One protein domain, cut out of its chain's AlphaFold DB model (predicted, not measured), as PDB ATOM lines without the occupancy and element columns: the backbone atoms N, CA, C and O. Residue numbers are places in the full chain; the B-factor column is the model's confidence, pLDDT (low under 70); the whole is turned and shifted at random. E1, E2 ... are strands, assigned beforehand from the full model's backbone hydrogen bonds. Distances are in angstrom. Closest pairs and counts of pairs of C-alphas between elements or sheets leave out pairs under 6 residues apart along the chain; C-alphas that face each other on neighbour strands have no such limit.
ATOM      1  N   GLU A  11     179.089 159.371 244.063       89.50
ATOM      2  CA  GLU A  11     180.161 158.633 243.370       89.50
ATOM      3  C   GLU A  11     179.859 157.135 243.227       89.50
ATOM      4  O   GLU A  11     180.456 156.446 242.404       89.50
ATOM      5  N   TYR A  12     178.936 156.613 244.039       88.81
ATOM      6  CA  TYR A  12     178.491 155.225 243.934       88.81
ATOM      7  C   TYR A  12     177.335 155.044 242.956       88.81
ATOM      8  O   TYR A  12     176.892 153.915 242.749       88.81
ATOM      9  N   LEU A  13     176.814 156.123 242.375       89.88
ATOM     10  CA  LEU A  13     175.696 156.057 241.450       89.88
ATOM     11  C   LEU A  13     176.188 155.992 240.010       89.88
ATOM     12  O   LEU A  13     177.070 156.737 239.592       89.88
ATOM     13  N   ILE A  14     175.567 155.108 239.240       90.19
ATOM     14  CA  ILE A  14     175.709 155.074 237.787       90.19
ATOM     15  C   ILE A  14     174.369 155.493 237.201       90.19
ATOM     16  O   ILE A  14     173.377 154.775 237.335       90.19
ATOM     17  N   GLU A  15     174.333 156.651 236.554       89.81
ATOM     18  CA  GLU A  15     173.141 157.117 235.852       89.81
ATOM     19  C   GLU A  15     173.034 156.444 234.486       89.81
ATOM     20  O   GLU A  15     173.973 156.464 233.688       89.81
ATOM     21  N   TYR A  16     171.865 155.870 234.207       88.75
ATOM     22  CA  TYR A  16     171.535 155.375 232.880       88.75
ATOM     23  C   TYR A  16     170.543 156.321 232.209       88.75
ATOM     24  O   TYR A  16     169.619 156.813 232.866       88.75
ATOM     25  N   PRO A  17     170.699 156.579 230.899       91.50
ATOM     26  CA  PRO A  17     169.745 157.401 230.177       91.50
ATOM     27  C   PRO A  17     168.350 156.750 230.220       91.50
ATOM     28  O   PRO A  17     168.244 155.527 230.095       91.50
ATOM     29  N   PRO A  18     167.275 157.542 230.370       88.88
ATOM     30  CA  PRO A  18     165.919 157.026 230.268       88.88
ATOM     31  C   PRO A  18     165.669 156.395 228.897       88.88
ATOM     32  O   PRO A  18     166.052 156.949 227.864       88.88
ATOM     33  N   ILE A  19     164.980 155.259 228.889       88.56
ATOM     34  CA  ILE A  19     164.548 154.574 227.673       88.56
ATOM     35  C   ILE A  19     163.082 154.924 227.444       88.56
ATOM     36  O   ILE A  19     162.240 154.660 228.301       88.56
ATOM     37  N   THR A  20     162.777 155.508 226.288       88.88
ATOM     38  CA  THR A  20     161.399 155.776 225.864       88.88
ATOM     39  C   THR A  20     160.931 154.655 224.946       88.88
ATOM     40  O   THR A  20     161.482 154.463 223.863       88.88
ATOM     41  N   HIS A  21     159.896 153.939 225.365       84.50
ATOM     42  CA  HIS A  21     159.277 152.862 224.595       84.50
ATOM     43  C   HIS A  21     158.299 153.403 223.550       84.50
ATOM     44  O   HIS A  21     157.841 154.546 223.626       84.50
ATOM     45  N   SER A  22     157.916 152.553 222.596       81.25
ATOM     46  CA  SER A  22     157.009 152.878 221.481       81.25
ATOM     47  C   SER A  22     155.686 153.535 221.908       81.25
ATOM     48  O   SER A  22     155.153 154.376 221.187       81.25
ATOM     49  N   HIS A  23     155.168 153.199 223.092       82.06
ATOM     50  CA  HIS A  23     153.905 153.720 223.630       82.06
ATOM     51  C   HIS A  23     154.070 154.941 224.555       82.06
ATOM     52  O   HIS A  23     153.109 155.381 225.193       82.06
ATOM     53  N   GLY A  24     155.278 155.507 224.632       76.12
ATOM     54  CA  GLY A  24     155.589 156.666 225.469       76.12
ATOM     55  C   GLY A  24     155.770 156.341 226.952       76.12
ATOM     56  O   GLY A  24     155.821 157.263 227.765       76.12
ATOM     57  N   LEU A  25     155.860 155.055 227.305       81.94
ATOM     58  CA  LEU A  25     156.353 154.624 228.611       81.94
ATOM     59  C   LEU A  25     157.843 154.952 228.705       81.94
ATOM     60  O   LEU A  25     158.582 154.744 227.744       81.94
ATOM     61  N   ILE A  26     158.273 155.461 229.857       80.00
ATOM     62  CA  ILE A  26     159.672 155.799 230.119       80.00
ATOM     63  C   ILE A  26     160.182 154.872 231.214       80.00
ATOM     64  O   ILE A  26     159.622 154.838 232.308       80.00
ATOM     65  N   THR A  27     161.262 154.153 230.930       79.38
ATOM     66  CA  THR A  27     161.986 153.352 231.915       79.38
ATOM     67  C   THR A  27     163.258 154.083 232.313       79.38
ATOM     68  O   THR A  27     164.078 154.432 231.466       79.38
ATOM     69  N   THR A  28     163.441 154.298 233.612       79.88
ATOM     70  CA  THR A  28     164.671 154.850 234.191       79.88
ATOM     71  C   THR A  28     165.364 153.791 235.031       79.88
ATOM     72  O   THR A  28     164.700 153.069 235.773       79.88
ATOM     73  N   ALA A  29     166.691 153.738 234.963       83.56
ATOM     74  CA  ALA A  29     167.503 152.858 235.792       83.56
ATOM     75  C   ALA A  29     168.605 153.658 236.496       83.56
ATOM     76  O   ALA A  29     169.168 154.593 235.927       83.56
ATOM     77  N   LEU A  30     168.923 153.263 237.728       85.12
ATOM     78  CA  LEU A  30     170.028 153.807 238.511       85.12
ATOM     79  C   LEU A  30     170.877 152.640 239.012       85.12
ATOM     80  O   LEU A  30     170.375 151.746 239.696       85.12
ATOM     81  N   GLY A  31     172.149 152.627 238.640       85.94
ATOM     82  CA  GLY A  31     173.110 151.640 239.111       85.94
ATOM     83  C   GLY A  31     173.731 152.047 240.440       85.94
ATOM     84  O   GLY A  31     173.879 153.232 240.731       85.94
ATOM     85  N   LEU A  32     174.139 151.045 241.217       88.75
ATOM     86  CA  LEU A  32     174.934 151.217 242.426       88.75
ATOM     87  C   LEU A  32     176.270 150.481 242.250       88.75
ATOM     88  O   LEU A  32     176.286 149.266 242.061       88.75
ATOM     89  N   SER A  33     177.379 151.213 242.321       90.19
ATOM     90  CA  SER A  33     178.744 150.702 242.191       90.19
ATOM     91  C   SER A  33     179.568 151.102 243.407       90.19
ATOM     92  O   SER A  33     179.793 152.280 243.662       90.19
ATOM     93  N   LEU A  34     180.031 150.115 244.169       87.94
ATOM     94  CA  LEU A  34     180.904 150.341 245.313       87.94
ATOM     95  C   LEU A  34     181.935 149.223 245.438       87.94
ATOM     96  O   LEU A  34     181.646 148.052 245.186       87.94
ATOM     97  N   THR A  35     183.133 149.578 245.892       90.81
ATOM     98  CA  THR A  35     184.139 148.588 246.279       90.81
ATOM     99  C   THR A  35     183.715 147.935 247.588       90.81
ATOM    100  O   THR A  35     183.484 148.603 248.598       90.81
ATOM    101  N   VAL A  36     183.605 146.610 247.580       90.69
ATOM    102  CA  VAL A  36     183.238 145.855 248.775       90.69
ATOM    103  C   VAL A  36     184.465 145.698 249.678       90.69
ATOM    104  O   VAL A  36     185.509 145.219 249.251       90.69
ATOM    105  N   GLU A  37     184.325 146.079 250.947       91.50
ATOM    106  CA  GLU A  37     185.369 146.028 251.966       91.50
ATOM    107  C   GLU A  37     184.911 145.177 253.162       91.50
ATOM    108  O   GLU A  37     183.703 145.050 253.388       91.50
ATOM    109  N   PRO A  38     185.834 144.656 254.000       93.38
ATOM    110  CA  PRO A  38     185.487 143.856 255.179       93.38
ATOM    111  C   PRO A  38     184.467 144.518 256.120       93.38
ATOM    112  O   PRO A  38     183.646 143.827 256.717       93.38
ATOM    113  N   LYS A  39     184.465 145.856 256.207       92.00
ATOM    114  CA  LYS A  39     183.521 146.635 257.028       92.00
ATOM    115  C   LYS A  39     182.057 146.536 256.573       92.00
ATOM    116  O   LYS A  39     181.164 146.848 257.353       92.00
ATOM    117  N   HIS A  40     181.806 146.132 255.325       90.25
ATOM    118  CA  HIS A  40     180.454 145.969 254.778       90.25
ATOM    119  C   HIS A  40     179.838 144.605 255.125       90.25
ATOM    120  O   HIS A  40     178.648 144.393 254.895       90.25
ATOM    121  N   PHE A  41     180.626 143.684 255.685       93.06
ATOM    122  CA  PHE A  41     180.151 142.371 256.093       93.06
ATOM    123  C   PHE A  41     179.799 142.353 257.575       93.06
ATOM    124  O   PHE A  41     180.573 142.776 258.433       93.06
ATOM    125  N   ASN A  42     178.659 141.751 257.888       93.06
ATOM    126  CA  ASN A  42     178.301 141.357 259.238       93.06
ATOM    127  C   ASN A  42     178.317 139.826 259.303       93.06
ATOM    128  O   ASN A  42     177.546 139.168 258.610       93.06
ATOM    129  N   ARG A  43     179.228 139.253 260.102       93.31
ATOM    130  CA  ARG A  43     179.418 137.791 260.230       93.31
ATOM    131  C   ARG A  43     179.633 137.073 258.886       93.31
ATOM    132  O   ARG A  43     179.145 135.969 258.686       93.31
ATOM    133  N   GLY A  44     180.366 137.708 257.971       93.00
ATOM    134  CA  GLY A  44     180.666 137.148 256.649       93.00
ATOM    135  C   GLY A  44     179.560 137.331 255.607       93.00
ATOM    136  O   GLY A  44     179.753 136.930 254.464       93.00
ATOM    137  N   THR A  45     178.451 137.991 255.954       93.06
ATOM    138  CA  THR A  45     177.349 138.264 255.023       93.06
ATOM    139  C   THR A  45     177.203 139.761 254.782       93.06
ATOM    140  O   THR A  45     177.225 140.561 255.717       93.06
ATOM    141  N   MET A  46     177.034 140.139 253.517       90.75
ATOM    142  CA  MET A  46     176.670 141.493 253.109       90.75
ATOM    143  C   MET A  46     175.211 141.492 252.652       90.75
ATOM    144  O   MET A  46     174.809 140.637 251.865       90.75
ATOM    145  N   HIS A  47     174.423 142.453 253.134       87.25
ATOM    146  CA  HIS A  47     173.033 142.641 252.720       87.25
ATOM    147  C   HIS A  47     172.893 143.961 251.971       87.25
ATOM    148  O   HIS A  47     173.298 145.007 252.473       87.25
ATOM    149  N   VAL A  48     172.281 143.911 250.790       83.12
ATOM    150  CA  VAL A  48     171.929 145.093 250.001       83.12
ATOM    151  C   VAL A  48     170.414 145.238 250.033       83.12
ATOM    152  O   VAL A  48     169.694 144.264 249.819       83.12
ATOM    153  N   LYS A  49     169.925 146.446 250.323       80.19
ATOM    154  CA  LYS A  49     168.495 146.764 250.333       80.19
ATOM    155  C   LYS A  49     168.232 147.913 249.367       80.19
ATOM    156  O   LYS A  49     168.807 148.985 249.526       80.19
ATOM    157  N   CYS A  50     167.343 147.688 248.407       75.38
ATOM    158  CA  CYS A  50     166.786 148.732 247.558       75.38
ATOM    159  C   CYS A  50     165.388 149.067 248.081       75.38
ATOM    160  O   CYS A  50     164.576 148.166 248.261       75.38
ATOM    161  N   VAL A  51     165.120 150.340 248.375       72.44
ATOM    162  CA  VAL A  51     163.791 150.806 248.794       72.44
ATOM    163  C   VAL A  51     163.427 152.002 247.933       72.44
ATOM    164  O   VAL A  51     164.113 153.020 247.983       72.44
ATOM    165  N   GLY A  52     162.358 151.869 247.153       69.38
ATOM    166  CA  GLY A  52     161.736 152.977 246.438       69.38
ATOM    167  C   GLY A  52     160.447 153.397 247.137       69.38
ATOM    168  O   GLY A  52     159.675 152.542 247.568       69.38
ATOM    169  N   ASP A  53     160.208 154.702 247.245       64.94
ATOM    170  CA  ASP A  53     158.914 155.246 247.662       64.94
ATOM    171  C   ASP A  53     158.266 155.941 246.459       64.94
ATOM    172  O   ASP A  53     158.893 156.765 245.791       64.94
ATOM    173  N   LEU A  54     157.018 155.581 246.161       63.56
ATOM    174  CA  LEU A  54     156.256 156.138 245.049       63.56
ATOM    175  C   LEU A  54     155.199 157.090 245.585       63.56
ATOM    176  O   LEU A  54     154.422 156.757 246.483       63.56
ATOM    177  N   SER A  55     155.113 158.275 244.978       56.12
ATOM    178  CA  SER A  55     154.099 159.246 245.369       56.12
ATOM    179  C   SER A  55     152.703 158.717 245.052       56.12
ATOM    180  O   SER A  55     152.431 158.400 243.893       56.12
ATOM    181  N   PRO A  56     151.762 158.723 246.015       54.72
ATOM    182  CA  PRO A  56     150.369 158.382 245.738       54.72
ATOM    183  C   PRO A  56     149.703 159.334 244.726       54.72
ATOM    184  O   PRO A  56     148.634 159.024 244.211       54.72
ATOM    185  N   VAL A  57     150.321 160.478 244.398       53.34
ATOM    186  CA  VAL A  57     149.837 161.407 243.360       53.34
ATOM    187  C   VAL A  57     150.043 160.859 241.940       53.34
ATOM    188  O   VAL A  57     149.242 161.179 241.064       53.34
ATOM    189  N   LEU A  58     151.035 159.982 241.714       52.09
ATOM    190  CA  LEU A  58     151.252 159.323 240.412       52.09
ATOM    191  C   LEU A  58     150.007 158.534 239.964       52.09
ATOM    192  O   LEU A  58     149.660 158.510 238.788       52.09
ATOM    193  N   TRP A  59     149.253 158.011 240.931       49.94
ATOM    194  CA  TRP A  59     148.046 157.212 240.721       49.94
ATOM    195  C   TRP A  59     146.817 158.037 240.322       49.94
ATOM    196  O   TRP A  59     145.843 157.486 239.811       49.94
ATOM    197  N   GLN A  60     146.821 159.352 240.569       49.09
ATOM    198  CA  GLN A  60     145.688 160.225 240.236       49.09
ATOM    199  C   GLN A  60     145.755 160.736 238.792       49.09
ATOM    200  O   GLN A  60     144.723 161.070 238.214       49.09
ATOM    201  N   VAL A  61     146.943 160.744 238.179       48.28
ATOM    202  CA  VAL A  61     147.163 161.223 236.807       48.28
ATOM    203  C   VAL A  61     147.275 160.032 235.845       48.28
ATOM    204  O   VAL A  61     148.282 159.823 235.188       48.28
ATOM    205  N   GLY A  62     146.216 159.222 235.799       51.06
ATOM    206  CA  GLY A  62     145.681 158.541 234.606       51.06
ATOM    207  C   GLY A  62     146.591 157.832 233.585       51.06
ATOM    208  O   GLY A  62     146.124 157.645 232.463       51.06
ATOM    209  N   ARG A  63     147.834 157.440 233.893       53.09
ATOM    210  CA  ARG A  63     148.721 156.741 232.934       53.09
ATOM    211  C   ARG A  63     149.509 155.553 233.493       53.09
ATOM    212  O   ARG A  63     150.387 155.050 232.805       53.09
ATOM    213  N   GLU A  64     149.145 155.038 234.663       48.88
ATOM    214  CA  GLU A  64     149.567 153.704 235.101       48.88
ATOM    215  C   GLU A  64     148.340 152.802 235.224       48.88
ATOM    216  O   GLU A  64     147.520 152.905 236.137       48.88
ATOM    217  N   SER A  65     148.178 151.940 234.228       55.38
ATOM    218  CA  SER A  65     147.195 150.871 234.210       55.38
ATOM    219  C   SER A  65     147.888 149.581 234.617       55.38
ATOM    220  O   SER A  65     148.564 148.997 233.784       55.38
ATOM    221  N   VAL A  66     147.729 149.171 235.874       52.12
ATOM    222  CA  VAL A  66     147.405 147.804 236.331       52.12
ATOM    223  C   VAL A  66     147.445 147.847 237.861       52.12
ATOM    224  O   VAL A  66     148.507 147.858 238.457       52.12
ATOM    225  N   VAL A  67     146.266 147.957 238.483       44.31
ATOM    226  CA  VAL A  67     145.833 147.245 239.704       44.31
ATOM    227  C   VAL A  67     144.519 147.861 240.166       44.31
ATOM    228  O   VAL A  67     144.421 148.979 240.670       44.31
ATOM    229  N   GLN A  68     143.458 147.097 239.934       43.78
ATOM    230  CA  GLN A  68     142.138 147.375 240.466       43.78
ATOM    231  C   GLN A  68     142.185 147.358 241.998       43.78
ATOM    232  O   GLN A  68     142.661 146.409 242.614       43.78
ATOM    233  N   ARG A  69     141.628 148.422 242.580       46.97
ATOM    234  CA  ARG A  69     141.323 148.655 243.998       46.97
ATOM    235  C   ARG A  69     140.968 147.370 244.771       46.97
ATOM    236  O   ARG A  69     139.798 146.995 244.832       46.97
ATOM    237  N   ARG A  70     141.945 146.734 245.421       45.91
ATOM    238  CA  ARG A  70     141.710 145.797 246.532       45.91
ATOM    239  C   ARG A  70     142.674 146.133 247.679       45.91
ATOM    240  O   ARG A  70     143.881 146.068 247.459       45.91
ATOM    241  N   PRO A  71     142.171 146.507 248.871       49.41
ATOM    242  CA  PRO A  71     142.998 146.887 250.025       49.41
ATOM    243  C   PRO A  71     144.005 145.806 250.447       49.41
ATOM    244  O   PRO A  71     145.109 146.123 250.869       49.41
ATOM    245  N   GLU A  72     143.657 144.536 250.238       46.75
ATOM    246  CA  GLU A  72     144.460 143.359 250.601       46.75
ATOM    247  C   GLU A  72     145.778 143.215 249.805       46.75
ATOM    248  O   GLU A  72     146.656 142.459 250.202       46.75
ATOM    249  N   LEU A  73     145.944 143.933 248.685       47.69
ATOM    250  CA  LEU A  73     147.162 143.907 247.851       47.69
ATOM    251  C   LEU A  73     148.152 145.035 248.189       47.69
ATOM    252  O   LEU A  73     149.234 145.106 247.606       47.69
ATOM    253  N   MET A  74     147.809 145.922 249.130       47.53
ATOM    254  CA  MET A  74     148.661 147.056 249.515       47.53
ATOM    255  C   MET A  74     149.937 146.647 250.263       47.53
ATOM    256  O   MET A  74     150.858 147.462 250.331       47.53
TER     257      MET A  74
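Overview. This is residues 11 to 74 of the 89 residues of a protein of Culicoides sonorensis (UniProt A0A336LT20). This model has little regular structure: a long, thin hairpin with E1 and E2 at its open end, then a turn near residues 37 to 44, a long return stretch and a loose tail. Residues 51 to 62 and 65 to 74 stand free. The printed part has 64 residues, no named helix and two antiparallel strands, E1 then E2; the class is all strand, though these hold only 6 residues. It is extended, with a radius of gyration of the C-alphas of 17.7 A, and flat, spanning 47 by 34 by 17 A.

Along the chain. E1, residues 13 to 15, begins at C-alpha 13 (175.696, 156.057, 241.450) and is 6.2 A long. E2, residues 30 to 32, is 6.8 A long and ends at C-alpha 32 (174.934, 151.217, 242.426).

Arrangement. E1 and E2 form a hairpin, antiparallel at 151 degrees. N 14 and O 31 are within hydrogen-bond range at 2.9 A, N 31 and O 14 at 2.8 A. Residues 19 to 20 pair with 26 to 27, antiparallel.

Size, cuts and confidence. The C-alphas of His 23 and Arg 43 are the farthest apart, 47.4 A. The printed part has no cut. The link from E1 to E2, 14 residues, is long. Residues 52 to 74 have pLDDT under 70.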